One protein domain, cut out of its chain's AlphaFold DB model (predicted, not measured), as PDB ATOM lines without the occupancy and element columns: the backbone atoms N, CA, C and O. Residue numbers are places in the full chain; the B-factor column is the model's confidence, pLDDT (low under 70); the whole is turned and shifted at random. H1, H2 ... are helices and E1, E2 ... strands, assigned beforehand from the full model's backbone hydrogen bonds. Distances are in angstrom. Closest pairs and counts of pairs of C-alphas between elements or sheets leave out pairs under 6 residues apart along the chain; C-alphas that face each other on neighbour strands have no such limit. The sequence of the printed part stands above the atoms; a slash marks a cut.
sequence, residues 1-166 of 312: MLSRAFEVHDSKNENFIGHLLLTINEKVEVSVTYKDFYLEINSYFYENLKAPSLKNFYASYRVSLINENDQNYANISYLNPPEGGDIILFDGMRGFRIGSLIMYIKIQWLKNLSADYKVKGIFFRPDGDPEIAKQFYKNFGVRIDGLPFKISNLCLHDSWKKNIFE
ATOM      1  N   MET A   1      85.120  -5.348  -5.550       77.44
ATOM      2  CA  MET A   1      85.896  -6.583  -5.754       77.44
ATOM      3  C   MET A   1      87.352  -6.194  -5.903       77.44
ATOM      4  O   MET A   1      87.669  -5.418  -6.797       77.44
ATOM      5  N   LEU A   2      88.200  -6.644  -4.984       90.62
ATOM      6  CA  LEU A   2      89.649  -6.458  -5.017       90.62
ATOM      7  C   LEU A   2      90.284  -7.813  -5.329       90.62
ATOM      8  O   LEU A   2      89.951  -8.793  -4.672       90.62
ATOM      9  N   SER A   3      91.204  -7.873  -6.284       92.50
ATOM     10  CA  SER A   3      91.922  -9.108  -6.606       92.50
ATOM     11  C   SER A   3      93.397  -8.973  -6.256       92.50
ATOM     12  O   SER A   3      93.963  -7.888  -6.378       92.50
ATOM     13  N   ARG A   4      94.017 -10.068  -5.814       93.81
ATOM     14  CA  ARG A   4      95.448 -10.157  -5.493       93.81
ATOM     15  C   ARG A   4      95.981 -11.494  -5.994       93.81
ATOM     16  O   ARG A   4      95.353 -12.516  -5.737       93.81
ATOM     17  N   ALA A   5      97.112 -11.493  -6.689       93.25
ATOM     18  CA  ALA A   5      97.765 -12.713  -7.160       93.25
ATOM     19  C   ALA A   5      99.098 -12.908  -6.436       93.25
ATOM     20  O   ALA A   5      99.760 -11.934  -6.080       93.25
ATOM     21  N   PHE A   6      99.484 -14.160  -6.217       94.12
ATOM     22  CA  PHE A   6     100.691 -14.510  -5.483       94.12
ATOM     23  C   PHE A   6     101.417 -15.699  -6.111       94.12
ATOM     24  O   PHE A   6     100.778 -16.630  -6.597       94.12
ATOM     25  N   GLU A   7     102.744 -15.697  -6.023       92.56
ATOM     26  CA  GLU A   7     103.601 -16.868  -6.208       92.56
ATOM     27  C   GLU A   7     103.731 -17.610  -4.875       92.56
ATOM     28  O   GLU A   7     103.945 -16.993  -3.826       92.56
ATOM     29  N   VAL A   8     103.591 -18.933  -4.899       92.06
ATOM     30  CA  VAL A   8     103.679 -19.796  -3.716       92.06
ATOM     31  C   VAL A   8     104.865 -20.737  -3.865       92.06
ATOM     32  O   VAL A   8     104.999 -21.439  -4.866       92.06
ATOM     33  N   HIS A   9     105.699 -20.777  -2.831       90.50
ATOM     34  CA  HIS A   9     106.903 -21.592  -2.752       90.50
ATOM     35  C   HIS A   9     106.845 -22.546  -1.554       90.50
ATOM     36  O   HIS A   9     106.154 -22.299  -0.554       90.50
ATOM     37  N   ASP A  10     107.597 -23.639  -1.631       85.56
ATOM     38  CA  ASP A  10     107.811 -24.535  -0.499       85.56
ATOM     39  C   ASP A  10     108.838 -23.926   0.461       85.56
ATOM     40  O   ASP A  10     109.955 -23.558   0.106       85.56
ATOM     41  N   SER A  11     108.437 -23.832   1.727       76.06
ATOM     42  CA  SER A  11     109.241 -23.267   2.809       76.06
ATOM     43  C   SER A  11     110.557 -24.002   3.107       76.06
ATOM     44  O   SER A  11     111.381 -23.448   3.832       76.06
ATOM     45  N   LYS A  12     110.741 -25.244   2.636       78.25
ATOM     46  CA  LYS A  12     111.938 -26.056   2.923       78.25
ATOM     47  C   LYS A  12     113.029 -25.949   1.862       78.25
ATOM     48  O   LYS A  12     114.201 -26.051   2.205       78.25
ATOM     49  N   ASN A  13     112.648 -25.828   0.594       77.75
ATOM     50  CA  ASN A  13     113.558 -25.917  -0.553       77.75
ATOM     51  C   ASN A  13     113.410 -24.736  -1.529       77.75
ATOM     52  O   ASN A  13     114.082 -24.737  -2.553       77.75
ATOM     53  N   GLU A  14     112.536 -23.769  -1.226       78.88
ATOM     54  CA  GLU A  14     112.244 -22.575  -2.035       78.88
ATOM     55  C   GLU A  14     111.724 -22.875  -3.451       78.88
ATOM     56  O   GLU A  14     111.575 -21.973  -4.281       78.88
ATOM     57  N   ASN A  15     111.369 -24.133  -3.724       85.94
ATOM     58  CA  ASN A  15     110.836 -24.534  -5.014       85.94
ATOM     59  C   ASN A  15     109.467 -23.900  -5.239       85.94
ATOM     60  O   ASN A  15     108.635 -23.835  -4.333       85.94
ATOM     61  N   PHE A  16     109.235 -23.468  -6.474       87.38
ATOM     62  CA  PHE A  16     107.937 -22.988  -6.920       87.38
ATOM     63  C   PHE A  16     106.883 -24.106  -6.834       87.38
ATOM     64  O   PHE A  16     107.122 -25.224  -7.291       87.38
ATOM     65  N   ILE A  17     105.719 -23.786  -6.264       88.94
ATOM     66  CA  ILE A  17     104.586 -24.709  -6.060       88.94
ATOM     67  C   ILE A  17     103.353 -24.279  -6.854       88.94
ATOM     68  O   ILE A  17     102.510 -25.104  -7.188       88.94
ATOM     69  N   GLY A  18     103.196 -23.003  -7.183       90.56
ATOM     70  CA  GLY A  18     102.039 -22.565  -7.956       90.56
ATOM     71  C   GLY A  18     101.716 -21.101  -7.766       90.56
ATOM     72  O   GLY A  18     102.394 -20.387  -7.026       90.56
ATOM     73  N   HIS A  19     100.633 -20.675  -8.409       92.69
ATOM     74  CA  HIS A  19     100.074 -19.347  -8.195       92.69
ATOM     75  C   HIS A  19      98.765 -19.422  -7.422       92.69
ATOM     76  O   HIS A  19      97.955 -20.332  -7.604       92.69
ATOM     77  N   LEU A  20      98.559 -18.432  -6.564       92.88
ATOM     78  CA  LEU A  20      97.352 -18.237  -5.780       92.88
ATOM     79  C   LEU A  20      96.689 -16.934  -6.221       92.88
ATOM     80  O   LEU A  20      97.280 -15.867  -6.080       92.88
ATOM     81  N   LEU A  21      95.453 -17.004  -6.702       93.62
ATOM     82  CA  LEU A  21      94.603 -15.839  -6.924       93.62
ATOM     83  C   LEU A  21      93.594 -15.738  -5.781       93.62
ATOM     84  O   LEU A  21      92.848 -16.676  -5.507       93.62
ATOM     85  N   LEU A  22      93.561 -14.581  -5.130       93.75
ATOM     86  CA  LEU A  22      92.546 -14.223  -4.153       93.75
ATOM     87  C   LEU A  22      91.632 -13.158  -4.750       93.75
ATOM     88  O   LEU A  22      92.107 -12.099  -5.163       93.75
ATOM     89  N   THR A  23      90.326 -13.403  -4.738       93.06
ATOM     90  CA  THR A  23      89.323 -12.366  -4.983       93.06
ATOM     91  C   THR A  23      88.602 -12.047  -3.683       93.06
ATOM     92  O   THR A  23      88.155 -12.931  -2.957       93.06
ATOM     93  N   ILE A  24      88.564 -10.763  -3.349       93.12
ATOM     94  CA  ILE A  24      88.072 -10.240  -2.082       93.12
ATOM     95  C   ILE A  24      86.846  -9.385  -2.378       93.12
ATOM     96  O   ILE A  24      86.915  -8.367  -3.081       93.12
ATOM     97  N   ASN A  25      85.720  -9.811  -1.827       91.75
ATOM     98  CA  ASN A  25      84.431  -9.168  -1.973       91.75
ATOM     99  C   ASN A  25      83.922  -8.724  -0.612       91.75
ATOM    100  O   ASN A  25      83.917  -9.488   0.349       91.75
ATOM    101  N   GLU A  26      83.465  -7.480  -0.552       91.31
ATOM    102  CA  GLU A  26      82.771  -6.953   0.612       91.31
ATOM    103  C   GLU A  26      81.300  -6.769   0.256       91.31
ATOM    104  O   GLU A  26      80.969  -6.163  -0.767       91.31
ATOM    105  N   LYS A  27      80.420  -7.314   1.092       90.56
ATOM    106  CA  LYS A  27      78.968  -7.209   0.942       90.56
ATOM    107  C   LYS A  27      78.378  -6.578   2.189       90.56
ATOM    108  O   LYS A  27      78.817  -6.845   3.304       90.56
ATOM    109  N   VAL A  28      77.352  -5.763   1.987       90.25
ATOM    110  CA  VAL A  28      76.592  -5.137   3.063       90.25
ATOM    111  C   VAL A  28      75.138  -5.548   2.934       90.25
ATOM    112  O   VAL A  28      74.541  -5.399   1.869       90.25
ATOM    113  N   GLU A  29      74.563  -6.036   4.024       88.56
ATOM    114  CA  GLU A  29      73.137  -6.302   4.146       88.56
ATOM    115  C   GLU A  29      72.555  -5.383   5.212       88.56
ATOM    116  O   GLU A  29      73.079  -5.270   6.320       88.56
ATOM    117  N   VAL A  30      71.478  -4.689   4.863       87.88
ATOM    118  CA  VAL A  30      70.813  -3.741   5.755       87.88
ATOM    119  C   VAL A  30      69.440  -4.296   6.091       87.88
ATOM    120  O   VAL A  30      68.660  -4.618   5.197       87.88
ATOM    121  N   SER A  31      69.150  -4.399   7.379       84.88
ATOM    122  CA  SER A  31      67.819  -4.679   7.899       84.88
ATOM    123  C   SER A  31      67.282  -3.454   8.641       84.88
ATOM    124  O   SER A  31      67.944  -2.422   8.746       84.88
ATOM    125  N   VAL A  32      66.073  -3.575   9.190       84.25
ATOM    126  CA  VAL A  32      65.464  -2.526  10.021       84.25
ATOM    127  C   VAL A  32      66.271  -2.274  11.302       84.25
ATOM    128  O   VAL A  32      66.272  -1.163  11.817       84.25
ATOM    129  N   THR A  33      66.957  -3.293  11.830       85.19
ATOM    130  CA  THR A  33      67.557  -3.245  13.173       85.19
ATOM    131  C   THR A  33      69.079  -3.385  13.181       85.19
ATOM    132  O   THR A  33      69.722  -3.052  14.180       85.19
ATOM    133  N   TYR A  34      69.676  -3.839  12.080       86.06
ATOM    134  CA  TYR A  34      71.110  -4.079  11.964       86.06
ATOM    135  C   TYR A  34      71.631  -3.836  10.549       86.06
ATOM    136  O   TYR A  34      70.908  -3.907   9.556       86.06
ATOM    137  N   LYS A  35      72.937  -3.609  10.476       88.94
ATOM    138  CA  LYS A  35      73.737  -3.611   9.262       88.94
ATOM    139  C   LYS A  35      74.812  -4.683   9.398       88.94
ATOM    140  O   LYS A  35      75.678  -4.578  10.266       88.94
ATOM    141  N   ASP A  36      74.738  -5.703   8.556       88.38
ATOM    142  CA  ASP A  36      75.704  -6.794   8.503       88.38
ATOM    143  C   ASP A  36      76.696  -6.546   7.370       88.38
ATOM    144  O   ASP A  36      76.323  -6.243   6.237       88.38
ATOM    145  N   PHE A  37      77.976  -6.664   7.693       91.00
ATOM    146  CA  PHE A  37      79.078  -6.546   6.753       91.00
ATOM    147  C   PHE A  37      79.745  -7.902   6.630       91.00
ATOM    148  O   PHE A  37      80.047  -8.544   7.637       91.00
ATOM    149  N   TYR A  38      80.003  -8.322   5.400       90.12
ATOM    150  CA  TYR A  38      80.608  -9.604   5.082       90.12
ATOM    151  C   TYR A  38      81.845  -9.383   4.230       90.12
ATOM    152  O   TYR A  38      81.817  -8.615   3.272       90.12
ATOM    153  N   LEU A  39      82.902 -10.105   4.573       91.06
ATOM    154  CA  LEU A  39      84.100 -10.278   3.779       91.06
ATOM    155  C   LEU A  39      84.081 -11.702   3.232       91.06
ATOM    156  O   LEU A  39      84.098 -12.657   4.008       91.06
ATOM    157  N   GLU A  40      84.070 -11.836   1.916       90.50
ATOM    158  CA  GLU A  40      84.246 -13.092   1.197       90.50
ATOM    159  C   GLU A  40      85.603 -13.069   0.495       90.50
ATOM    160  O   GLU A  40      85.934 -12.124  -0.219       90.50
ATOM    161  N   ILE A  41      86.404 -14.106   0.723       90.38
ATOM    162  CA  ILE A  41      87.699 -14.313   0.084       90.38
ATOM    163  C   ILE A  41      87.617 -15.624  -0.684       90.38
ATOM    164  O   ILE A  41      87.634 -16.694  -0.072       90.38
ATOM    165  N   ASN A  42      87.563 -15.547  -2.007       89.38
ATOM    166  CA  ASN A  42      87.645 -16.722  -2.864       89.38
ATOM    167  C   ASN A  42      89.104 -16.945  -3.241       89.38
ATOM    168  O   ASN A  42      89.802 -16.023  -3.661       89.38
ATOM    169  N   SER A  43      89.566 -18.173  -3.058       88.81
ATOM    170  CA  SER A  43      90.944 -18.589  -3.265       88.81
ATOM    171  C   SER A  43      91.008 -19.612  -4.382       88.81
ATOM    172  O   SER A  43      90.442 -20.692  -4.236       88.81
ATOM    173  N   TYR A  44      91.757 -19.297  -5.433       89.56
ATOM    174  CA  TYR A  44      92.027 -20.160  -6.577       89.56
ATOM    175  C   TYR A  44      93.511 -20.502  -6.569       89.56
ATOM    176  O   TYR A  44      94.355 -19.618  -6.722       89.56
ATOM    177  N   PHE A  45      93.841 -21.771  -6.357       89.69
ATOM    178  CA  PHE A  45      95.231 -22.218  -6.333       89.69
ATOM    179  C   PHE A  45      95.532 -23.129  -7.517       89.69
ATOM    180  O   PHE A  45      94.925 -24.195  -7.657       89.69
ATOM    181  N   TYR A  46      96.486 -22.698  -8.338       87.88
ATOM    182  CA  TYR A  46      96.917 -23.351  -9.568       87.88
ATOM    183  C   TYR A  46      98.225 -24.108  -9.315       87.88
ATOM    184  O   TYR A  46      99.322 -23.559  -9.441       87.88
ATOM    185  N   GLU A  47      98.100 -25.382  -8.940       85.25
ATOM    186  CA  GLU A  47      99.225 -26.285  -8.674       85.25
ATOM    187  C   GLU A  47      99.391 -27.293  -9.821       85.25
ATOM    188  O   GLU A  47      98.447 -27.983 -10.196       85.25
ATOM    189  N   ASN A  48     100.613 -27.420 -10.339       72.62
ATOM    190  CA  ASN A  48     101.093 -28.502 -11.202       72.62
ATOM    191  C   ASN A  48     100.124 -28.942 -12.320       72.62
ATOM    192  O   ASN A  48      99.808 -30.126 -12.439       72.62
ATOM    193  N   LEU A  49      99.622 -27.980 -13.107       63.75
ATOM    194  CA  LEU A  49      98.668 -28.197 -14.213       63.75
ATOM    195  C   LEU A  49      97.365 -28.928 -13.813       63.75
ATOM    196  O   LEU A  49      96.620 -29.381 -14.683       63.75
ATOM    197  N   LYS A  50      97.072 -29.061 -12.515       71.81
ATOM    198  CA  LYS A  50      95.802 -29.594 -12.020       71.81
ATOM    199  C   LYS A  50      94.717 -28.527 -12.142       71.81
ATOM    200  O   LYS A  50      95.005 -27.330 -12.164       71.81
ATOM    201  N   ALA A  51      93.462 -28.977 -12.154       70.38
ATOM    202  CA  ALA A  51      92.324 -28.078 -12.010       70.38
ATOM    203  C   ALA A  51      92.492 -27.218 -10.741       70.38
ATOM    204  O   ALA A  51      92.930 -27.748  -9.710       70.38
ATOM    205  N   PRO A  52      92.161 -25.915 -10.797       75.06
ATOM    206  CA  PRO A  52      92.354 -25.029  -9.664       75.06
ATOM    207  C   PRO A  52      91.539 -25.511  -8.468       75.06
ATOM    208  O   PRO A  52      90.361 -25.856  -8.581       75.06
ATOM    209  N   SER A  53      92.170 -25.514  -7.296       75.31
ATOM    210  CA  SER A  53      91.450 -25.789  -6.055       75.31
ATOM    211  C   SER A  53      90.800 -24.500  -5.556       75.31
ATOM    212  O   SER A  53      91.492 -23.533  -5.229       75.31
ATOM    213  N   LEU A  54      89.463 -24.493  -5.535       78.38
ATOM    214  CA  LEU A  54      88.647 -23.365  -5.092       78.38
ATOM    215  C   LEU A  54      88.270 -23.520  -3.619       78.38
ATOM    216  O   LEU A  54      87.720 -24.547  -3.207       78.38
ATOM    217  N   LYS A  55      88.511 -22.478  -2.822       82.81
ATOM    218  CA  LYS A  55      87.988 -22.392  -1.456       82.81
ATOM    219  C   LYS A  55      87.529 -20.980  -1.136       82.81
ATOM    220  O   LYS A  55      88.244 -20.020  -1.409       82.81
ATOM    221  N   ASN A  56      86.382 -20.881  -0.477       83.25
ATOM    222  CA  ASN A  56      85.853 -19.611  -0.009       83.25
ATOM    223  C   ASN A  56      86.072 -19.494   1.495       83.25
ATOM    224  O   ASN A  56      85.872 -20.451   2.249       83.25
ATOM    225  N   PHE A  57      86.478 -18.310   1.928       85.19
ATOM    226  CA  PHE A  57      86.690 -17.984   3.326       85.19
ATOM    227  C   PHE A  57      85.927 -16.726   3.676       85.19
ATOM    228  O   PHE A  57      85.958 -15.750   2.933       85.19
ATOM    229  N   TYR A  58      85.331 -16.717   4.865       85.19
ATOM    230  CA  TYR A  58      84.461 -15.617   5.241       85.19
ATOM    231  C   TYR A  58      84.795 -15.000   6.595       85.19
ATOM    232  O   TYR A  58      85.251 -15.693   7.505       85.19
ATOM    233  N   ALA A  59      84.544 -13.703   6.727       88.31
ATOM    234  CA  ALA A  59      84.476 -12.980   7.994       88.31
ATOM    235  C   ALA A  59      83.291 -12.006   7.954       88.31
ATOM    236  O   ALA A  59      82.789 -11.680   6.882       88.31
ATOM    237  N   SER A  60      82.807 -11.560   9.108       89.31
ATOM    238  CA  SER A  60      81.687 -10.622   9.165       89.31
ATOM    239  C   SER A  60      81.683  -9.775  10.430       89.31
ATOM    240  O   SER A  60      82.329 -10.117  11.420       89.31
ATOM    241  N   TYR A  61      80.939  -8.674  10.418       89.56
ATOM    242  CA  TYR A  61      80.589  -7.935  11.628       89.56
ATOM    243  C   TYR A  61      79.208  -7.292  11.512       89.56
ATOM    244  O   TYR A  61      78.745  -6.981  10.415       89.56
ATOM    245  N   ARG A  62      78.552  -7.103  12.657       88.44
ATOM    246  CA  ARG A  62      77.192  -6.565  12.766       88.44
ATOM    247  C   ARG A  62      77.172  -5.241  13.508       88.44
ATOM    248  O   ARG A  62      77.569  -5.185  14.665       88.44
ATOM    249  N   VAL A  63      76.607  -4.205  12.911       87.25
ATOM    250  CA  VAL A  63      76.347  -2.928  13.586       87.25
ATOM    251  C   VAL A  63      74.846  -2.783  13.829       87.25
ATOM    252  O   VAL A  63      74.063  -2.801  12.884       87.25
ATOM    253  N   SER A  64      74.426  -2.657  15.085       84.19
ATOM    254  CA  SER A  64      73.042  -2.360  15.452       84.19
ATOM    255  C   SER A  64      72.693  -0.921  15.087       84.19
ATOM    256  O   SER A  64      73.484  -0.010  15.312       84.19
ATOM    257  N   LEU A  65      71.487  -0.728  14.553       82.44
ATOM    258  CA  LEU A  65      70.944   0.586  14.195       82.44
ATOM    259  C   LEU A  65      70.030   1.168  15.284       82.44
ATOM    260  O   LEU A  65      69.561   2.293  15.148       82.44
ATOM    261  N   ILE A  66      69.743   0.394  16.337       77.69
ATOM    262  CA  ILE A  66      68.749   0.741  17.365       77.69
ATOM    263  C   ILE A  66      69.361   0.730  18.771       77.69
ATOM    264  O   ILE A  66      68.981   1.557  19.590       77.69
ATOM    265  N   ASN A  67      70.309  -0.174  19.063       70.12
ATOM    266  CA  ASN A  67      70.981  -0.256  20.366       70.12
ATOM    267  C   ASN A  67      72.430  -0.758  20.231       70.12
ATOM    268  O   ASN A  67      72.668  -1.921  19.907       70.12
ATOM    269  N   GLU A  68      73.408   0.090  20.553       59.00
ATOM    270  CA  GLU A  68      74.835  -0.188  20.311       59.00
ATOM    271  C   GLU A  68      75.446  -1.297  21.198       59.00
ATOM    272  O   GLU A  68      76.426  -1.929  20.799       59.00
ATOM    273  N   ASN A  69      74.890  -1.573  22.383       59.00
ATOM    274  CA  ASN A  69      75.644  -2.284  23.430       59.00
ATOM    275  C   ASN A  69      75.563  -3.825  23.414       59.00
ATOM    276  O   ASN A  69      76.532  -4.481  23.819       59.00
ATOM    277  N   ASP A  70      74.480  -4.422  22.900       58.06
ATOM    278  CA  ASP A  70      74.240  -5.873  23.062       58.06
ATOM    279  C   ASP A  70      74.190  -6.690  21.768       58.06
ATOM    280  O   ASP A  70      74.210  -7.919  21.821       58.06
ATOM    281  N   GLN A  71      74.180  -6.049  20.596       68.12
ATOM    282  CA  GLN A  71      74.042  -6.768  19.319       68.12
ATOM    283  C   GLN A  71      75.217  -6.592  18.355       68.12
ATOM    284  O   GLN A  71      75.225  -7.214  17.291       68.12
ATOM    285  N   ASN A  72      76.226  -5.810  18.743       82.62
ATOM    286  CA  ASN A  72      77.437  -5.612  17.957       82.62
ATOM    287  C   ASN A  72      78.425  -6.757  18.185       82.62
ATOM    288  O   ASN A  72      78.892  -6.973  19.306       82.62
ATOM    289  N   TYR A  73      78.756  -7.485  17.122       85.00
ATOM    290  CA  TYR A  73      79.778  -8.523  17.177       85.00
ATOM    291  C   TYR A  73      80.440  -8.745  15.821       85.00
ATOM    292  O   TYR A  73      79.813  -8.633  14.771       85.00
ATOM    293  N   ALA A  74      81.716  -9.106  15.871       87.12
ATOM    294  CA  ALA A  74      82.512  -9.554  14.746       87.12
ATOM    295  C   ALA A  74      82.676 -11.073  14.785       87.12
ATOM    296  O   ALA A  74      82.617 -11.713  15.841       87.12
ATOM    297  N   ASN A  75      82.906 -11.651  13.618       86.44
ATOM    298  CA  ASN A  75      83.129 -13.065  13.430       86.44
ATOM    299  C   ASN A  75      84.232 -13.283  12.388       86.44
ATOM    300  O   ASN A  75      84.205 -12.725  11.296       86.44
ATOM    301  N   ILE A  76      85.211 -14.110  12.737       83.44
ATOM    302  CA  ILE A  76      86.375 -14.427  11.899       83.44
ATOM    303  C   ILE A  76      86.085 -15.561  10.904       83.44
ATOM    304  O   ILE A  76      86.861 -15.812   9.977       83.44
ATOM    305  N   SER A  77      84.967 -16.254  11.081       71.19
ATOM    306  CA  SER A  77      84.706 -17.525  10.429       71.19
ATOM    307  C   SER A  77      83.265 -17.731   9.959       71.19
ATOM    308  O   SER A  77      82.979 -18.827   9.509       71.19
ATOM    309  N   TYR A  78      82.415 -16.688   9.996       68.62
ATOM    310  CA  TYR A  78      81.047 -16.584   9.431       68.62
ATOM    311  C   TYR A  78      79.861 -16.618  10.409       68.62
ATOM    312  O   TYR A  78      79.958 -17.116  11.526       68.62
ATOM    313  N   LEU A  79      78.726 -16.045   9.977       50.38
ATOM    314  CA  LEU A  79      77.528 -15.786  10.791       50.38
ATOM    315  C   LEU A  79      76.419 -16.872  10.657       50.38
ATOM    316  O   LEU A  79      75.668 -17.022  11.619       50.38
ATOM    317  N   ASN A  80      76.306 -17.604   9.524       42.78
ATOM    318  CA  ASN A  80      75.378 -18.746   9.255       42.78
ATOM    319  C   ASN A  80      75.622 -19.324   7.825       42.78
ATOM    320  O   ASN A  80      75.652 -18.491   6.923       42.78
ATOM    321  N   PRO A  81      75.770 -20.645   7.539       46.97
ATOM    322  CA  PRO A  81      74.758 -21.681   7.813       46.97
ATOM    323  C   PRO A  81      75.375 -22.887   8.601       46.97
ATOM    324  O   PRO A  81      76.468 -22.723   9.133       46.97
ATOM    325  N   PRO A  82      74.699 -24.045   8.796       36.62
ATOM    326  CA  PRO A  82      74.734 -24.892  10.011       36.62
ATOM    327  C   PRO A  82      76.045 -25.646  10.312       36.62
ATOM    328  O   PRO A  82      76.115 -26.401  11.281       36.62
ATOM    329  N   GLU A  83      77.083 -25.440   9.514       38.62
ATOM    330  CA  GLU A  83      78.349 -26.160   9.566       38.62
ATOM    331  C   GLU A  83      79.472 -25.165   9.838       38.62
ATOM    332  O   GLU A  83      80.010 -24.590   8.907       38.62
ATOM    333  N   GLY A  84      79.774 -24.931  11.119       40.59
ATOM    334  CA  GLY A  84      81.128 -24.586  11.565       40.59
ATOM    335  C   GLY A  84      81.754 -23.264  11.092       40.59
ATOM    336  O   GLY A  84      81.725 -22.842   9.943       40.59
ATOM    337  N   GLY A  85      82.422 -22.586  12.021       43.88
ATOM    338  CA  GLY A  85      83.310 -21.472  11.709       43.88
ATOM    339  C   GLY A  85      84.642 -21.958  11.136       43.88
ATOM    340  O   GLY A  85      85.695 -21.699  11.725       43.88
ATOM    341  N   ASP A  86      84.613 -22.679  10.023       56.28
ATOM    342  CA  ASP A  86      85.737 -23.527   9.659       56.28
ATOM    343  C   ASP A  86      86.731 -22.816   8.728       56.28
ATOM    344  O   ASP A  86      86.380 -22.205   7.717       56.28
ATOM    345  N   ILE A  87      88.025 -22.924   9.043       61.62
ATOM    346  CA  ILE A  87      89.096 -22.714   8.060       61.62
ATOM    347  C   ILE A  87      89.499 -24.102   7.570       61.62
ATOM    348  O   ILE A  87      90.457 -24.698   8.056       61.62
ATOM    349  N   ILE A  88      88.735 -24.633   6.614       62.88
ATOM    350  CA  ILE A  88      89.043 -25.923   5.992       62.88
ATOM    351  C   ILE A  88      89.981 -25.676   4.815       62.88
ATOM    352  O   ILE A  88      89.560 -25.197   3.762       62.88
ATOM    353  N   LEU A  89      91.255 -26.018   4.991       60.22
ATOM    354  CA  LEU A  89      92.207 -26.119   3.888       60.22
ATOM    355  C   LEU A  89      92.230 -27.560   3.378       60.22
ATOM    356  O   LEU A  89      92.397 -28.488   4.172       60.22
ATOM    357  N   PHE A  90      92.114 -27.737   2.063       63.81
ATOM    358  CA  PHE A  90      92.358 -29.029   1.423       63.81
ATOM    359  C   PHE A  90      93.826 -29.434   1.582       63.81
ATOM    360  O   PHE A  90      94.702 -28.569   1.668       63.81
ATOM    361  N   ASP A  91      94.103 -30.739   1.586       64.88
ATOM    362  CA  ASP A  91      95.456 -31.263   1.813       64.88
ATOM    363  C   ASP A  91      96.500 -30.675   0.850       64.88
ATOM    364  O   ASP A  91      97.609 -30.367   1.277       64.88
ATOM    365  N   GLY A  92      96.121 -30.393  -0.404       63.62
ATOM    366  CA  GLY A  92      96.997 -29.766  -1.406       63.62
ATOM    367  C   GLY A  92      97.403 -28.310  -1.127       63.62
ATOM    368  O   GLY A  92      98.282 -27.791  -1.796       63.62
ATOM    369  N   MET A  93      96.798 -27.636  -0.142       70.25
ATOM    370  CA  MET A  93      97.175 -26.276   0.285       70.25
ATOM    371  C   MET A  93      97.916 -26.257   1.631       70.25
ATOM    372  O   MET A  93      98.363 -25.198   2.095       70.25
ATOM    373  N   ARG A  94      98.010 -27.408   2.310       74.88
ATOM    374  CA  ARG A  94      98.634 -27.508   3.633       74.88
ATOM    375  C   ARG A  94     100.146 -27.328   3.522       74.88
ATOM    376  O   ARG A  94     100.768 -27.673   2.531       74.88
ATOM    377  N   GLY A  95     100.748 -26.747   4.559       78.88
ATOM    378  CA  GLY A  95     102.192 -26.485   4.602       78.88
ATOM    379  C   GLY A  95     102.645 -25.211   3.877       78.88
ATOM    380  O   GLY A  95     103.679 -24.661   4.240       78.88
ATOM    381  N   PHE A  96     101.838 -24.653   2.969       83.31
ATOM    382  CA  PHE A  96     102.206 -23.458   2.192       83.31
ATOM    383  C   PHE A  96     101.808 -22.126   2.836       83.31
ATOM    384  O   PHE A  96     101.892 -21.083   2.201       83.31
ATOM    385  N   ARG A  97     101.364 -22.133   4.099       87.56
ATOM    386  CA  ARG A  97     100.960 -20.933   4.863       87.56
ATOM    387  C   ARG A  97      99.818 -20.105   4.246       87.56
ATOM    388  O   ARG A  97      99.541 -19.019   4.751       87.56
ATOM    389  N   ILE A  98      99.080 -20.635   3.266       88.12
ATOM    390  CA  ILE A  98      97.907 -19.978   2.655       88.12
ATOM    391  C   ILE A  98      96.868 -19.612   3.725       88.12
ATOM    392  O   ILE A  98      96.409 -18.475   3.780       88.12
ATOM    393  N   GLY A  99      96.584 -20.514   4.674       87.94
ATOM    394  CA  GLY A  99      95.695 -20.204   5.802       87.94
ATOM    395  C   GLY A  99      96.164 -19.020   6.653       87.94
ATOM    396  O   GLY A  99      95.341 -18.249   7.133       87.94
ATOM    397  N   SER A 100      97.481 -18.828   6.802       90.75
ATOM    398  CA  SER A 100      98.024 -17.661   7.510       90.75
ATOM    399  C   SER A 100      97.797 -16.364   6.731       90.75
ATOM    400  O   SER A 100      97.484 -15.353   7.352       90.75
ATOM    401  N   LEU A 101      97.906 -16.387   5.397       93.06
ATOM    402  CA  LEU A 101      97.586 -15.240   4.539       93.06
ATOM    403  C   LEU A 101      96.093 -14.888   4.610       93.06
ATOM    404  O   LEU A 101      95.743 -13.730   4.826       93.06
ATOM    405  N   ILE A 102      95.208 -15.882   4.502       91.12
ATOM    406  CA  ILE A 102      93.757 -15.681   4.632       91.12
ATOM    407  C   ILE A 102      93.416 -15.063   5.992       91.12
ATOM    408  O   ILE A 102      92.655 -14.100   6.073       91.12
ATOM    409  N   MET A 103      94.003 -15.590   7.067       91.19
ATOM    410  CA  MET A 103      93.746 -15.104   8.421       91.19
ATOM    411  C   MET A 103      94.308 -13.692   8.639       91.19
ATOM    412  O   MET A 103      93.641 -12.844   9.230       91.19
ATOM    413  N   TYR A 104      95.479 -13.397   8.071       94.19
ATOM    414  CA  TYR A 104      96.035 -12.047   8.027       94.19
ATOM    415  C   TYR A 104      95.066 -11.052   7.364       94.19
ATOM    416  O   TYR A 104      94.760 -10.023   7.965       94.19
ATOM    417  N   ILE A 105      94.510 -11.381   6.188       93.69
ATOM    418  CA  ILE A 105      93.555 -10.515   5.468       93.69
ATOM    419  C   ILE A 105      92.295 -10.273   6.310       93.69
ATOM    420  O   ILE A 105      91.873  -9.128   6.478       93.69
ATOM    421  N   LYS A 106      91.720 -11.332   6.895       92.38
ATOM    422  CA  LYS A 106      90.531 -11.227   7.755       92.38
ATOM    423  C   LYS A 106      90.764 -10.326   8.968       92.38
ATOM    424  O   LYS A 106      89.926  -9.481   9.272       92.38
ATOM    425  N   ILE A 107      91.890 -10.489   9.668       93.75
ATOM    426  CA  ILE A 107      92.210  -9.666  10.846       93.75
ATOM    427  C   ILE A 107      92.490  -8.227  10.446       93.75
ATOM    428  O   ILE A 107      92.049  -7.324  11.151       93.75
ATOM    429  N   GLN A 108      93.191  -8.001   9.335       94.69
ATOM    430  CA  GLN A 108      93.434  -6.653   8.835       94.69
ATOM    431  C   GLN A 108      92.111  -5.934   8.541       94.69
ATOM    432  O   GLN A 108      91.941  -4.794   8.961       94.69
ATOM    433  N   TRP A 109      91.157  -6.618   7.906       94.56
ATOM    434  CA  TRP A 109      89.819  -6.078   7.656       94.56
ATOM    435  C   TRP A 109      89.050  -5.785   8.954       94.56
ATOM    436  O   TRP A 109      88.518  -4.689   9.117       94.56
ATOM    437  N   LEU A 110      89.047  -6.712   9.921       92.94
ATOM    438  CA  LEU A 110      88.379  -6.504  11.214       92.94
ATOM    439  C   LEU A 110      89.018  -5.385  12.045       92.94
ATOM    440  O   LEU A 110      88.308  -4.662  12.737       92.94
ATOM    441  N   LYS A 111      90.339  -5.198  11.972       93.81
ATOM    442  CA  LYS A 111      91.057  -4.132  12.692       93.81
ATOM    443  C   LYS A 111      90.699  -2.712  12.235       93.81
ATOM    444  O   LYS A 111      91.122  -1.769  12.893       93.81
ATOM    445  N   ASN A 112      89.895  -2.550  11.181       91.25
ATOM    446  CA  ASN A 112      89.285  -1.262  10.833       91.25
ATOM    447  C   ASN A 112      88.188  -0.828  11.827       91.25
ATOM    448  O   ASN A 112      87.756   0.322  11.806       91.25
ATOM    449  N   LEU A 113      87.719  -1.738  12.686       90.69
ATOM    450  CA  LEU A 113      86.748  -1.462  13.743       90.69
ATOM    451  C   LEU A 113      87.437  -1.002  15.039       90.69
ATOM    452  O   LEU A 113      88.651  -1.116  15.206       90.69
ATOM    453  N   SER A 114      86.638  -0.523  15.999       90.56
ATOM    454  CA  SER A 114      87.133  -0.142  17.328       90.56
ATOM    455  C   SER A 114      87.844  -1.303  18.034       90.56
ATOM    456  O   SER A 114      87.397  -2.450  17.995       90.56
ATOM    457  N   ALA A 115      88.925  -0.990  18.750       91.19
ATOM    458  CA  ALA A 115      89.718  -1.957  19.503       91.19
ATOM    459  C   ALA A 115      88.893  -2.738  20.546       91.19
ATOM    460  O   ALA A 115      89.190  -3.903  20.814       91.19
ATOM    461  N   ASP A 116      87.846  -2.120  21.101       91.00
ATOM    462  CA  ASP A 116      86.954  -2.719  22.102       91.00
ATOM    463  C   ASP A 116      85.797  -3.527  21.511       91.00
ATOM    464  O   ASP A 116      85.029  -4.148  22.250       91.00
ATOM    465  N   TYR A 117      85.667  -3.541  20.186       91.56
ATOM    466  CA  TYR A 117      84.587  -4.234  19.507       91.56
ATOM    467  C   TYR A 117      84.663  -5.747  19.774       91.56
ATOM    468  O   TYR A 117      85.735  -6.360  19.709       91.56
ATOM    469  N   LYS A 118      83.518  -6.350  20.113       90.44
ATOM    470  CA  LYS A 118      83.432  -7.755  20.534       90.44
ATOM    471  C   LYS A 118      83.592  -8.684  19.329       90.44
ATOM    472  O   LYS A 118      82.932  -8.509  18.311       90.44
ATOM    473  N   VAL A 119      84.411  -9.715  19.468       88.88
ATOM    474  CA  VAL A 119      84.612 -10.803  18.508       88.88
ATOM    475  C   VAL A 119      84.101 -12.094  19.139       88.88
ATOM    476  O   VAL A 119      84.378 -12.369  20.310       88.88
ATOM    477  N   LYS A 120      83.346 -12.892  18.382       85.25
ATOM    478  CA  LYS A 120      82.917 -14.225  18.821       85.25
ATOM    479  C   LYS A 120      84.123 -15.165  18.926       85.25
ATOM    480  O   LYS A 120      84.950 -15.217  18.015       85.25
ATOM    481  N   GLY A 121      84.201 -15.912  20.027       77.75
ATOM    482  CA  GLY A 121      85.129 -17.034  20.158       77.75
ATOM    483  C   GLY A 121      84.778 -18.156  19.183       77.75
ATOM    484  O   GLY A 121      83.624 -18.292  18.773       77.75
ATOM    485  N   ILE A 122      85.771 -18.962  18.815       77.44
ATOM    486  CA  ILE A 122      85.568 -20.137  17.964       77.44
ATOM    487  C   ILE A 122      85.363 -21.356  18.862       77.44
ATOM    488  O   ILE A 122      86.127 -21.572  19.802       77.44
ATOM    489  N   PHE A 123      84.351 -22.170  18.557       73.06
ATOM    490  CA  PHE A 123      84.234 -23.513  19.124       73.06
ATOM    491  C   PHE A 123      85.182 -24.447  18.377       73.06
ATOM    492  O   PHE A 123      84.906 -24.868  17.257       73.06
ATOM    493  N   PHE A 124      86.327 -24.732  18.986       73.31
ATOM    494  CA  PHE A 124      87.412 -25.442  18.323       73.31
ATOM    495  C   PHE A 124      87.150 -26.946  18.200       73.31
ATOM    496  O   PHE A 124      87.055 -27.660  19.199       73.31
ATOM    497  N   ARG A 125      87.060 -27.418  16.953       74.75
ATOM    498  CA  ARG A 125      86.945 -28.830  16.564       74.75
ATOM    499  C   ARG A 125      87.913 -29.094  15.403       74.75
ATOM    500  O   ARG A 125      87.541 -28.870  14.257       74.75
ATOM    501  N   PRO A 126      89.180 -29.442  15.678       73.50
ATOM    502  CA  PRO A 126      90.178 -29.585  14.628       73.50
ATOM    503  C   PRO A 126      89.999 -30.899  13.868       73.50
ATOM    504  O   PRO A 126      89.884 -31.955  14.485       73.50
ATOM    505  N   ASP A 127      90.100 -30.828  12.543       67.19
ATOM    506  CA  ASP A 127      90.401 -31.986  11.701       67.19
ATOM    507  C   ASP A 127      91.920 -32.075  11.493       67.19
ATOM    508  O   ASP A 127      92.532 -31.207  10.861       67.19
ATOM    509  N   GLY A 128      92.546 -33.128  12.026       74.00
ATOM    510  CA  GLY A 128      93.997 -33.340  11.981       74.00
ATOM    511  C   GLY A 128      94.672 -33.121  13.336       74.00
ATOM    512  O   GLY A 128      94.089 -33.433  14.369       74.00
ATOM    513  N   ASP A 129      95.912 -32.624  13.337       82.06
ATOM    514  CA  ASP A 129      96.695 -32.424  14.565       82.06
ATOM    515  C   ASP A 129      96.132 -31.253  15.405       82.06
ATOM    516  O   ASP A 129      96.235 -30.086  14.990       82.06
ATOM    517  N   PRO A 130      95.561 -31.525  16.598       84.69
ATOM    518  CA  PRO A 130      94.970 -30.492  17.437       84.69
ATOM    519  C   PRO A 130      95.980 -29.446  17.906       84.69
ATOM    520  O   PRO A 130      95.617 -28.280  18.026       84.69
ATOM    521  N   GLU A 131      97.232 -29.819  18.170       87.44
ATOM    522  CA  GLU A 131      98.233 -28.894  18.709       87.44
ATOM    523  C   GLU A 131      98.679 -27.887  17.648       87.44
ATOM    524  O   GLU A 131      98.760 -26.685  17.922       87.44
ATOM    525  N   ILE A 132      98.854 -28.341  16.403       83.81
ATOM    526  CA  ILE A 132      99.157 -27.455  15.272       83.81
ATOM    527  C   ILE A 132      98.009 -26.463  15.046       83.81
ATOM    528  O   ILE A 132      98.245 -25.260  14.903       83.81
ATOM    529  N   ALA A 133      96.764 -26.944  15.047       82.00
ATOM    530  CA  ALA A 133      95.598 -26.095  14.833       82.00
ATOM    531  C   ALA A 133      95.385 -25.096  15.991       82.00
ATOM    532  O   ALA A 133      95.140 -23.914  15.742       82.00
ATOM    533  N   LYS A 134      95.566 -25.513  17.254       87.00
ATOM    534  CA  LYS A 134      95.542 -24.602  18.416       87.00
ATOM    535  C   LYS A 134      96.606 -23.518  18.290       87.00
ATOM    536  O   LYS A 134      96.308 -22.338  18.480       87.00
ATOM    537  N   GLN A 135      97.839 -23.905  17.958       88.12
ATOM    538  CA  GLN A 135      98.944 -22.964  17.817       88.12
ATOM    539  C   GLN A 135      98.688 -21.966  16.682       88.12
ATOM    540  O   GLN A 135      98.988 -20.784  16.837       88.12
ATOM    541  N   PHE A 136      98.086 -22.411  15.575       87.25
ATOM    542  CA  PHE A 136      97.665 -21.533  14.487       87.25
ATOM    543  C   PHE A 136      96.724 -20.425  14.985       87.25
ATOM    544  O   PHE A 136      97.057 -19.252  14.834       87.25
ATOM    545  N   TYR A 137      95.605 -20.762  15.638       87.81
ATOM    546  CA  TYR A 137      94.666 -19.752  16.155       87.81
ATOM    547  C   TYR A 137      95.292 -18.860  17.236       87.81
ATOM    548  O   TYR A 137      95.086 -17.642  17.235       87.81
ATOM    549  N   LYS A 138      96.123 -19.442  18.111       89.44
ATOM    550  CA  LYS A 138      96.848 -18.714  19.159       89.44
ATOM    551  C   LYS A 138      97.792 -17.653  18.589       89.44
ATOM    552  O   LYS A 138      97.827 -16.547  19.120       89.44
ATOM    553  N   ASN A 139      98.501 -17.944  17.495       91.31
ATOM    554  CA  ASN A 139      99.393 -16.978  16.833       91.31
ATOM    555  C   ASN A 139      98.653 -15.725  16.333       91.31
ATOM    556  O   ASN A 139      99.252 -14.660  16.219       91.31
ATOM    557  N   PHE A 140      97.357 -15.852  16.047       91.50
ATOM    558  CA  PHE A 140      96.495 -14.756  15.607       91.50
ATOM    559  C   PHE A 140      95.690 -14.115  16.750       91.50
ATOM    560  O   PHE A 140      94.889 -13.214  16.502       91.50
ATOM    561  N   GLY A 141      95.889 -14.554  17.999       90.81
ATOM    562  CA  GLY A 141      95.153 -14.046  19.160       90.81
ATOM    563  C   GLY A 141      93.675 -14.451  19.184       90.81
ATOM    564  O   GLY A 141      92.865 -13.810  19.853       90.81
ATOM    565  N   VAL A 142      93.302 -15.499  18.444       89.25
ATOM    566  CA  VAL A 142      91.923 -15.994  18.379       89.25
ATOM    567  C   VAL A 142      91.669 -16.954  19.535       89.25
ATOM    568  O   VAL A 142      92.391 -17.937  19.713       89.25
ATOM    569  N   ARG A 143      90.616 -16.692  20.316       86.12
ATOM    570  CA  ARG A 143      90.186 -17.596  21.387       86.12
ATOM    571  C   ARG A 143      89.434 -18.802  20.829       86.12
ATOM    572  O   ARG A 143      88.500 -18.658  20.041       86.12
ATOM    573  N   ILE A 144      89.834 -19.978  21.302       84.12
ATOM    574  CA  ILE A 144      89.315 -21.296  20.902       84.12
ATOM    575  C   ILE A 144      88.439 -21.960  21.980       84.12
ATOM    576  O   ILE A 144      87.990 -23.090  21.814       84.12
ATOM    577  N   ASP A 145      88.214 -21.266  23.097       83.75
ATOM    578  CA  ASP A 145      87.361 -21.689  24.216       83.75
ATOM    579  C   ASP A 145      85.880 -21.303  24.015       83.75
ATOM    580  O   ASP A 145      85.069 -21.456  24.925       83.75
ATOM    581  N   GLY A 146      85.525 -20.779  22.835       77.38
ATOM    582  CA  GLY A 146      84.187 -20.281  22.511       77.38
ATOM    583  C   GLY A 146      83.811 -18.955  23.186       77.38
ATOM    584  O   GLY A 146      82.762 -18.390  22.873       77.38
ATOM    585  N   LEU A 147      84.652 -18.412  24.074       84.94
ATOM    586  CA  LEU A 147      84.334 -17.189  24.805       84.94
ATOM    587  C   LEU A 147      84.603 -15.938  23.953       84.94
ATOM    588  O   LEU A 147      85.621 -15.866  23.256       84.94
ATOM    589  N   PRO A 148      83.732 -14.912  24.025       86.81
ATOM    590  CA  PRO A 148      83.969 -13.644  23.349       86.81
ATOM    591  C   PRO A 148      85.265 -12.958  23.800       86.81
ATOM    592  O   PRO A 148      85.748 -13.131  24.926       86.81
ATOM    593  N   PHE A 149      85.816 -12.136  22.915       91.81
ATOM    594  CA  PHE A 149      87.008 -11.324  23.162       91.81
ATOM    595  C   PHE A 149      86.957 -10.020  22.366       91.81
ATOM    596  O   PHE A 149      85.938  -9.727  21.748       91.81
ATOM    597  N   LYS A 150      88.010  -9.200  22.414       93.88
ATOM    598  CA  LYS A 150      88.048  -7.896  21.740       93.88
ATOM    599  C   LYS A 150      88.946  -7.925  20.507       93.88
ATOM    600  O   LYS A 150      89.902  -8.696  20.443       93.88
ATOM    601  N   ILE A 151      88.699  -7.033  19.551       93.75
ATOM    602  CA  ILE A 151      89.565  -6.862  18.369       93.75
ATOM    603  C   ILE A 151      91.011  -6.528  18.757       93.75
ATOM    604  O   ILE A 151      91.945  -6.951  18.073       93.75
ATOM    605  N   SER A 152      91.223  -5.835  19.879       94.62
ATOM    606  CA  SER A 152      92.556  -5.563  20.428       94.62
ATOM    607  C   SER A 152      93.374  -6.822  20.730       94.62
ATOM    608  O   SER A 152      94.598  -6.775  20.638       94.62
ATOM    609  N   ASN A 153      92.729  -7.953  21.033       94.38
ATOM    610  CA  ASN A 153      93.418  -9.221  21.267       94.38
ATOM    611  C   ASN A 153      93.925  -9.877  19.972       94.38
ATOM    612  O   ASN A 153      94.778 -10.757  20.053       94.38
ATOM    613  N   LEU A 154      93.424  -9.482  18.794       94.50
ATOM    614  CA  LEU A 154      93.851 -10.060  17.519       94.50
ATOM    615  C   LEU A 154      95.258  -9.598  17.140       94.50
ATOM    616  O   LEU A 154      95.568  -8.401  17.159       94.50
ATOM    617  N   CYS A 155      96.083 -10.539  16.693       94.19
ATOM    618  CA  CYS A 155      97.454 -10.292  16.259       94.19
ATOM    619  C   CYS A 155      97.571 -10.432  14.739       94.19
ATOM    620  O   CYS A 155      97.066 -11.388  14.157       94.19
ATOM    621  N   LEU A 156      98.261  -9.491  14.090       93.38
ATOM    622  CA  LEU A 156      98.690  -9.674  12.703       93.38
ATOM    623  C   LEU A 156      99.961 -10.523  12.701       93.38
ATOM    624  O   LEU A 156     100.901 -10.226  13.435       93.38
ATOM    625  N   HIS A 157      99.978 -11.576  11.887       89.38
ATOM    626  CA  HIS A 157     101.118 -12.476  11.778       89.38
ATOM    627  C   HIS A 157     101.571 -12.590  10.322       89.38
ATOM    628  O   HIS A 157     100.820 -13.033   9.452       89.38
ATOM    629  N   ASP A 158     102.828 -12.232  10.074       89.56
ATOM    630  CA  ASP A 158     103.405 -12.094   8.732       89.56
ATOM    631  C   ASP A 158     104.135 -13.349   8.246       89.56
ATOM    632  O   ASP A 158     104.831 -13.327   7.235       89.56
ATOM    633  N   SER A 159     103.988 -14.484   8.936       87.56
ATOM    634  CA  SER A 159     104.727 -15.698   8.567       87.56
ATOM    635  C   SER A 159     104.464 -16.199   7.154       87.56
ATOM    636  O   SER A 159     105.277 -16.957   6.638       87.56
ATOM    637  N   TRP A 160     103.332 -15.823   6.556       90.88
ATOM    638  CA  TRP A 160     102.998 -16.149   5.172       90.88
ATOM    639  C   TRP A 160     103.968 -15.504   4.168       90.88
ATOM    640  O   TRP A 160     104.252 -16.108   3.141       90.88
ATOM    641  N   LYS A 161     104.572 -14.351   4.497       91.19
ATOM    642  CA  LYS A 161     105.546 -13.648   3.638       91.19
ATOM    643  C   LYS A 161     106.843 -14.428   3.410       91.19
ATOM    644  O   LYS A 161     107.657 -14.029   2.590       91.19
ATOM    645  N   LYS A 162     107.069 -15.517   4.155       87.38
ATOM    646  CA  LYS A 162     108.262 -16.359   3.991       87.38
ATOM    647  C   LYS A 162     108.259 -17.147   2.684       87.38
ATOM    648  O   LYS A 162     109.324 -17.517   2.217       87.38
ATOM    649  N   ASN A 163     107.083 -17.476   2.161       89.31
ATOM    650  CA  ASN A 163     106.948 -18.408   1.047       89.31
ATOM    651  C   ASN A 163     105.802 -18.048   0.090       89.31
ATOM    652  O   ASN A 163     105.509 -18.818  -0.820       89.31
ATOM    653  N   ILE A 164     105.131 -16.919   0.317       93.00
ATOM    654  CA  ILE A 164     104.103 -16.383  -0.569       93.00
ATOM    655  C   ILE A 164     104.498 -14.952  -0.932       93.00
ATOM    656  O   ILE A 164     104.630 -14.105  -0.043       93.00
ATOM    657  N   PHE A 165     104.657 -14.691  -2.225       92.75
ATOM    658  CA  PHE A 165     105.106 -13.409  -2.765       92.75
ATOM    659  C   PHE A 165     104.016 -12.800  -3.633       92.75
ATOM    660  O   PHE A 165     103.450 -13.472  -4.485       92.75
ATOM    661  N   GLU A 166     103.683 -11.536  -3.400       93.38
ATOM    662  CA  GLU A 166     102.626 -10.858  -4.150       93.38
ATOM    663  C   GLU A 166     103.104 -10.453  -5.544       93.38
ATOM    664  O   GLU A 166     104.172  -9.861  -5.701       93.38
TER     665      GLU A 166
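This is residues 1 to 166 of the 312 residues of an uncharacterized protein of Acinetobacter bereziniae LMG 1003 = CIP 70.12 (UniProt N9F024). An antiparallel sheet with three long strands, E2, E3 and E4, curls like part of a barrel round one helix, H1, which lies near the middle of the domain. Beyond H1, away from E2 and E3, lie the helix H2 and the long loop stretches 111 to 129 and 140 to 158. The 166 printed residues hold five named strands, E1 to E5, then three named helices, H1 to H3, then E6; the sheet's order is E5 E4 E3 E2 E1 E6. The class is mixed, helices and strands, with 81 residues, under half, in named elements. The whole is compact, with a radius of gyration of the C-alphas of 16.5 A, yet elongated in outline, 54 by 34 by 28 A.

E1, residues 2 to 9, and E2, residues 16 to 30, form a hairpin, with N 6 and O 20 within hydrogen-bond range at 2.8 A. E3, residues 34 to 46, forms a hairpin with E2, N 25 to O 40 being 2.8 A. E4, residues 53 to 64, forms a hairpin with E3, N 39 to O 59 being 2.8 A. E5, residues 73 to 75, an edge strand, forms a hairpin with E4, N 75 to O 60 being 2.7 A. E1 to E5 are a meander, each strand the antiparallel neighbour of the one before. H1, residues 98 to 110, is on this twisted sheet, which curls round it; the closest C-alphas of H1 and E4, those of Lys 106 and Ala 59, are 6.3 A apart. With H1 on one face, the sheet makes two layers. H2, residues 130 to 139, is close to H1 but not clearly touching, at a steep tilt of 39 degrees, the same way; the C-alphas of Ser 100 and Phe 136 are closest, at 8.0 A. H3, residues 159 to 162, touches residues 98 to 101 of H1, the C-alphas of Leu 101 and Trp 160 being closest at 5.5 A. E6, residues 164 to 166, the other edge strand, is antiparallel to E1, with N 7 to O 165 at 2.8 A. In H1 and H2 every O i to N i+4 pair is within hydrogen-bond range; H3 is too short for one.

E1 begins at C-alpha 2, (89.649, -6.458, -5.017). E2 is 43.7 A long, E3 38.7 A, E4 36.7 A and H1 18.6 A. E6 ends at C-alpha 166, (102.626, -10.858, -4.150).

The farthest C-alphas, Asn 13 and Ile 66, are 55.1 A apart. The printed part has no cut. The links E5 to H1, H1 to H2 and H2 to H3 are long. Residues 49, 68 to 71, 78 to 92 and 127 have pLDDT under 70.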